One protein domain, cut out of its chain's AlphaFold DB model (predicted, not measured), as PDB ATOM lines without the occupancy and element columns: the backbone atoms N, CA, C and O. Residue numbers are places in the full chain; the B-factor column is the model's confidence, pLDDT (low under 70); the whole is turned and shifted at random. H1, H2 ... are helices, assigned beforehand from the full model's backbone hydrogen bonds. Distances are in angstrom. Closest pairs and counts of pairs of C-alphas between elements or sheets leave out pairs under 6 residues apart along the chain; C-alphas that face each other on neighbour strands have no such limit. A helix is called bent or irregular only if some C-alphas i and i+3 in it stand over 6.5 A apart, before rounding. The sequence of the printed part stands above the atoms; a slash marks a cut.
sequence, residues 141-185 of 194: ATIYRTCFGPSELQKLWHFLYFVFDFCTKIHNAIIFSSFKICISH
ATOM      1  N   ALA A 141     -20.943 -20.290   5.033       74.38
ATOM      2  CA  ALA A 141     -22.043 -19.365   4.768       74.38
ATOM      3  C   ALA A 141     -22.040 -18.147   5.706       74.38
ATOM      4  O   ALA A 141     -22.334 -17.036   5.265       74.38
ATOM      5  N   THR A 142     -21.675 -18.333   6.976       82.81
ATOM      6  CA  THR A 142     -21.537 -17.239   7.942       82.81
ATOM      7  C   THR A 142     -20.373 -16.329   7.564       82.81
ATOM      8  O   THR A 142     -20.567 -15.122   7.494       82.81
ATOM      9  N   ILE A 143     -19.210 -16.896   7.216       84.00
ATOM     10  CA  ILE A 143     -18.030 -16.125   6.782       84.00
ATOM     11  C   ILE A 143     -18.333 -15.325   5.512       84.00
ATOM     12  O   ILE A 143     -18.040 -14.137   5.440       84.00
ATOM     13  N   TYR A 144     -18.982 -15.939   4.519       79.38
ATOM     14  CA  TYR A 144     -19.363 -15.234   3.295       79.38
ATOM     15  C   TYR A 144     -20.375 -14.112   3.564       79.38
ATOM     16  O   TYR A 144     -20.276 -13.052   2.955       79.38
ATOM     17  N   ARG A 145     -21.318 -14.292   4.496       81.75
ATOM     18  CA  ARG A 145     -22.251 -13.220   4.875       81.75
ATOM     19  C   ARG A 145     -21.583 -12.074   5.627       81.75
ATOM     20  O   ARG A 145     -22.007 -10.939   5.457       81.75
ATOM     21  N   THR A 146     -20.574 -12.353   6.450       86.44
ATOM     22  CA  THR A 146     -19.865 -11.310   7.207       86.44
ATOM     23  C   THR A 146     -18.829 -10.574   6.366       86.44
ATOM     24  O   THR A 146     -18.595  -9.394   6.591       86.44
ATOM     25  N   CYS A 147     -18.196 -11.257   5.409       86.62
ATOM     26  CA  CYS A 147     -17.094 -10.694   4.628       86.62
ATOM     27  C   CYS A 147     -17.543  -9.970   3.358       86.62
ATOM     28  O   CYS A 147     -16.781  -9.158   2.844       86.62
ATOM     29  N   PHE A 148     -18.742 -10.255   2.846       89.75
ATOM     30  CA  PHE A 148     -19.250  -9.645   1.622       89.75
ATOM     31  C   PHE A 148     -20.505  -8.840   1.921       89.75
ATOM     32  O   PHE A 148     -21.490  -9.362   2.448       89.75
ATOM     33  N   GLY A 149     -20.485  -7.564   1.536       92.44
ATOM     34  CA  GLY A 149     -21.676  -6.727   1.609       92.44
ATOM     35  C   GLY A 149     -22.817  -7.312   0.757       92.44
ATOM     36  O   GLY A 149     -22.559  -8.051  -0.201       92.44
ATOM     37  N   PRO A 150     -24.087  -6.958   1.028       88.00
ATOM     38  CA  PRO A 150     -25.237  -7.455   0.263       88.00
ATOM     39  C   PRO A 150     -25.090  -7.283  -1.261       88.00
ATOM     40  O   PRO A 150     -25.478  -8.158  -2.035       88.00
ATOM     41  N   SER A 151     -24.460  -6.187  -1.697       90.19
ATOM     42  CA  SER A 151     -24.187  -5.892  -3.109       90.19
ATOM     43  C   SER A 151     -23.076  -6.756  -3.727       90.19
ATOM     44  O   SER A 151     -23.075  -6.995  -4.935       90.19
ATOM     45  N   GLU A 152     -22.132  -7.248  -2.926       89.62
ATOM     46  CA  GLU A 152     -21.040  -8.117  -3.377       89.62
ATOM     47  C   GLU A 152     -21.464  -9.581  -3.420       89.62
ATOM     48  O   GLU A 152     -21.119 -10.290  -4.370       89.62
ATOM     49  N   LEU A 153     -22.292 -10.008  -2.459       88.56
ATOM     50  CA  LEU A 153     -22.923 -11.326  -2.484       88.56
ATOM     51  C   LEU A 153     -23.687 -11.528  -3.789       88.56
ATOM     52  O   LEU A 153     -23.512 -12.552  -4.445       88.56
ATOM     53  N   GLN A 154     -24.466 -10.534  -4.222       91.31
ATOM     54  CA  GLN A 154     -25.189 -10.618  -5.488       91.31
ATOM     55  C   GLN A 154     -24.237 -10.865  -6.670       91.31
ATOM     56  O   GLN A 154     -24.502 -11.740  -7.492       91.31
ATOM     57  N   LYS A 155     -23.096 -10.170  -6.748       89.56
ATOM     58  CA  LYS A 155     -22.101 -10.382  -7.817       89.56
ATOM     59  C   LYS A 155     -21.480 -11.780  -7.761       89.56
ATOM     60  O   LYS A 155     -21.296 -12.403  -8.807       89.56
ATOM     61  N   LEU A 156     -21.205 -12.288  -6.559       88.31
ATOM     62  CA  LEU A 156     -20.683 -13.639  -6.359       88.31
ATOM     63  C   LEU A 156     -21.683 -14.706  -6.825       88.31
ATOM     64  O   LEU A 156     -21.292 -15.637  -7.524       88.31
ATOM     65  N   TRP A 157     -22.970 -14.542  -6.510       90.75
ATOM     66  CA  TRP A 157     -24.026 -15.443  -6.979       90.75
ATOM     67  C   TRP A 157     -24.113 -15.486  -8.507       90.75
ATOM     68  O   TRP A 157     -24.159 -16.573  -9.078       90.75
ATOM     69  N   HIS A 158     -24.052 -14.332  -9.180       91.44
ATOM     70  CA  HIS A 158     -24.032 -14.287 -10.647       91.44
ATOM     71  C   HIS A 158     -22.792 -14.977 -11.227       91.44
ATOM     72  O   HIS A 158     -22.893 -15.692 -12.223       91.44
ATOM     73  N   PHE A 159     -21.627 -14.808 -10.596       89.50
ATOM     74  CA  PHE A 159     -20.402 -15.485 -11.016       89.50
ATOM     75  C   PHE A 159     -20.501 -17.008 -10.854       89.50
ATOM     76  O   PHE A 159     -20.171 -17.746 -11.782       89.50
ATOM     77  N   LEU A 160     -20.994 -17.485  -9.708       89.94
ATOM     78  CA  LEU A 160     -21.200 -18.916  -9.463       89.94
ATOM     79  C   LEU A 160     -22.208 -19.512 -10.446       89.94
ATOM     80  O   LEU A 160     -21.969 -20.591 -10.982       89.94
ATOM     81  N   TYR A 161     -23.291 -18.788 -10.735       93.94
ATOM     82  CA  TYR A 161     -24.286 -19.210 -11.715       93.94
ATOM     83  C   TYR A 161     -23.696 -19.301 -13.126       93.94
ATOM     84  O   TYR A 161     -23.911 -20.292 -13.820       93.94
ATOM     85  N   PHE A 162     -22.888 -18.316 -13.531       92.56
ATOM     86  CA  PHE A 162     -22.184 -18.336 -14.816       92.56
ATOM     87  C   PHE A 162     -21.231 -19.530 -14.938       92.56
ATOM     88  O   PHE A 162     -21.234 -20.223 -15.954       92.56
ATOM     89  N   VAL A 163     -20.432 -19.795 -13.898       92.31
ATOM     90  CA  VAL A 163     -19.542 -20.964 -13.854       92.31
ATOM     91  C   VAL A 163     -20.354 -22.248 -13.968       92.31
ATOM     92  O   VAL A 163     -19.976 -23.136 -14.727       92.31
ATOM     93  N   PHE A 164     -21.457 -22.351 -13.227       92.31
ATOM     94  CA  PHE A 164     -22.298 -23.539 -13.234       92.31
ATOM     95  C   PHE A 164     -22.903 -23.786 -14.620       92.31
ATOM     96  O   PHE A 164     -22.707 -24.865 -15.172       92.31
ATOM     97  N   ASP A 165     -23.525 -22.775 -15.236       93.88
ATOM     98  CA  ASP A 165     -24.079 -22.860 -16.596       93.88
ATOM     99  C   ASP A 165     -23.008 -23.235 -17.634       93.88
ATOM    100  O   ASP A 165     -23.219 -24.106 -18.484       93.88
ATOM    101  N   PHE A 166     -21.817 -22.637 -17.534       92.62
ATOM    102  CA  PHE A 166     -20.694 -22.961 -18.410       92.62
ATOM    103  C   PHE A 166     -20.235 -24.418 -18.252       92.62
ATOM    104  O   PHE A 166     -20.076 -25.131 -19.247       92.62
ATOM    105  N   CYS A 167     -20.066 -24.883 -17.012       94.62
ATOM    106  CA  CYS A 167     -19.695 -26.265 -16.714       94.62
ATOM    107  C   CYS A 167     -20.761 -27.255 -17.199       94.62
ATOM    108  O   CYS A 167     -20.412 -28.255 -17.828       94.62
ATOM    109  N   THR A 168     -22.048 -26.967 -16.987       94.62
ATOM    110  CA  THR A 168     -23.156 -27.801 -17.472       94.62
ATOM    111  C   THR A 168     -23.159 -27.892 -18.997       94.62
ATOM    112  O   THR A 168     -23.302 -28.985 -19.547       94.62
ATOM    113  N   LYS A 169     -22.929 -26.780 -19.706       95.00
ATOM    114  CA  LYS A 169     -22.834 -26.776 -21.176       95.00
ATOM    115  C   LYS A 169     -21.665 -27.614 -21.686       95.00
ATOM    116  O   LYS A 169     -21.847 -28.388 -22.625       95.00
ATOM    117  N   ILE A 170     -20.490 -27.499 -21.061       95.12
ATOM    118  CA  ILE A 170     -19.326 -28.329 -21.409       95.12
ATOM    119  C   ILE A 170     -19.625 -29.802 -21.151       95.12
ATOM    120  O   ILE A 170     -19.380 -30.633 -22.021       95.12
ATOM    121  N   HIS A 171     -20.182 -30.123 -19.987       93.50
ATOM    122  CA  HIS A 171     -20.517 -31.492 -19.620       93.50
ATOM    123  C   HIS A 171     -21.492 -32.122 -20.624       93.50
ATOM    124  O   HIS A 171     -21.241 -33.214 -21.132       93.50
ATOM    125  N   ASN A 172     -22.541 -31.391 -21.006       93.38
ATOM    126  CA  ASN A 172     -23.507 -31.851 -22.001       93.38
ATOM    127  C   ASN A 172     -22.874 -32.027 -23.387       93.38
ATOM    128  O   ASN A 172     -23.168 -33.003 -24.075       93.38
ATOM    129  N   ALA A 173     -21.974 -31.125 -23.792       93.19
ATOM    130  CA  ALA A 173     -21.245 -31.253 -25.052       93.19
ATOM    131  C   ALA A 173     -20.325 -32.486 -25.063       93.19
ATOM    132  O   ALA A 173     -20.273 -33.198 -26.068       93.19
ATOM    133  N   ILE A 174     -19.646 -32.768 -23.945       92.75
ATOM    134  CA  ILE A 174     -18.799 -33.958 -23.786       92.75
ATOM    135  C   ILE A 174     -19.658 -35.221 -23.873       92.75
ATOM    136  O   ILE A 174     -19.380 -36.072 -24.717       92.75
ATOM    137  N   ILE A 175     -20.739 -35.311 -23.089       93.94
ATOM    138  CA  ILE A 175     -21.658 -36.460 -23.114       93.94
ATOM    139  C   ILE A 175     -22.182 -36.702 -24.528       93.94
ATOM    140  O   ILE A 175     -22.093 -37.818 -25.042       93.94
ATOM    141  N   PHE A 176     -22.674 -35.654 -25.191       93.06
ATOM    142  CA  PHE A 176     -23.207 -35.768 -26.544       93.06
ATOM    143  C   PHE A 176     -22.148 -36.255 -27.544       93.06
ATOM    144  O   PHE A 176     -22.431 -37.091 -28.405       93.06
ATOM    145  N   SER A 177     -20.907 -35.776 -27.411       90.56
ATOM    146  CA  SER A 177     -19.800 -36.219 -28.262       90.56
ATOM    147  C   SER A 177     -19.449 -37.695 -28.047       90.56
ATOM    148  O   SER A 177     -19.248 -38.414 -29.028       90.56
ATOM    149  N   SER A 178     -19.474 -38.172 -26.799       89.44
ATOM    150  CA  SER A 178     -19.222 -39.577 -26.461       89.44
ATOM    151  C   SER A 178     -20.299 -40.496 -27.037       89.44
ATOM    152  O   SER A 178     -19.976 -41.502 -27.668       89.44
ATOM    153  N   PHE A 179     -21.577 -40.116 -26.922       87.38
ATOM    154  CA  PHE A 179     -22.685 -40.889 -27.498       87.38
ATOM    155  C   PHE A 179     -22.580 -41.016 -29.020       87.38
ATOM    156  O   PHE A 179     -22.794 -42.098 -29.571       87.38
ATOM    157  N   LYS A 180     -22.201 -39.935 -29.711       88.44
ATOM    158  CA  LYS A 180     -22.047 -39.951 -31.170       88.44
ATOM    159  C   LYS A 180     -20.950 -40.919 -31.627       88.44
ATOM    160  O   LYS A 180     -21.136 -41.621 -32.621       88.44
ATOM    161  N   ILE A 181     -19.838 -40.985 -30.890       86.19
ATOM    162  CA  ILE A 181     -18.742 -41.923 -31.169       86.19
ATOM    163  C   ILE A 181     -19.222 -43.370 -30.981       86.19
ATOM    164  O   ILE A 181     -19.011 -44.199 -31.868       86.19
ATOM    165  N   CYS A 182     -19.941 -43.669 -29.896       79.81
ATOM    166  CA  CYS A 182     -20.478 -45.011 -29.652       79.81
ATOM    167  C   CYS A 182     -21.414 -45.488 -30.774       79.81
ATOM    168  O   CYS A 182     -21.259 -46.608 -31.260       79.81
ATOM    169  N   ILE A 183     -22.328 -44.629 -31.244       84.75
ATOM    170  CA  ILE A 183     -23.251 -44.973 -32.340       84.75
ATOM    171  C   ILE A 183     -22.485 -45.249 -33.641       84.75
ATOM    172  O   ILE A 183     -22.790 -46.214 -34.342       84.75
ATOM    173  N   SER A 184     -21.448 -44.458 -33.948       85.44
ATOM    174  CA  SER A 184     -20.640 -44.673 -35.158       85.44
ATOM    175  C   SER A 184     -19.882 -46.007 -35.158       85.44
ATOM    176  O   SER A 184     -19.717 -46.615 -36.213       85.44
ATOM    177  N   HIS A 185     -19.484 -46.510 -33.984       77.19
ATOM    178  CA  HIS A 185     -18.839 -47.821 -33.860       77.19
ATOM    179  C   HIS A 185     -19.822 -48.993 -33.963       77.19
ATOM    180  O   HIS A 185     -19.460 -50.040 -34.501       77.19
TER     181      HIS A 185
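What this domain is: This is residues 141 to 185 of the 194 residues of an uncharacterized protein of Brachionus plicatilis (UniProt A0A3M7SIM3). One long helix, H2, makes nearly the whole length of this rod, and a short helix, H1, folds back at an angle near its first end, like a small hook on a long shaft. H2 sticks out past the hook with residues 157 to 185, which stand free. The printed part has 45 residues with two named helices, H1 then H2, and no named strand; its class is all helix. The whole is extended, with a radius of gyration of the C-alphas of 17.8 A, and spans 55 by 16 by 7 A.

Where its parts are: Find C-alpha 141 at (-22.043, -19.365, 4.768); here H1 begins, residues 141 to 147. Two residues, Phe 148 and Gly 149, lead on to C-alpha 150 at (-25.237, -7.455, 0.263). From there H2, residues 150 to 185, runs 53.2 A from first to last C-alpha and ends at C-alpha 185, at (-18.839, -47.821, -33.860). Neither helix is bent.

How they stand to each other: Look at Arg 145 and Leu 153, whose C-alphas are the closest of H1 and H2, 7.6 A apart. The two helices are close but not clearly touching, with 2 pairs of C-alphas within 8 A. They run opposite ways at a steep tilt of 49 degrees. In the backbone of H1 every O i to N i+4 pair is within hydrogen-bond range; in H2 31 of 32 are.

The domain as a whole: Go to Thr 146 and His 185 for the two C-alphas farthest apart, 55.0 A. The link from H1 to H2 is tight, and the printed part has no cut. The mean pLDDT of the printed part is 89.1, and no printed residue is under 70.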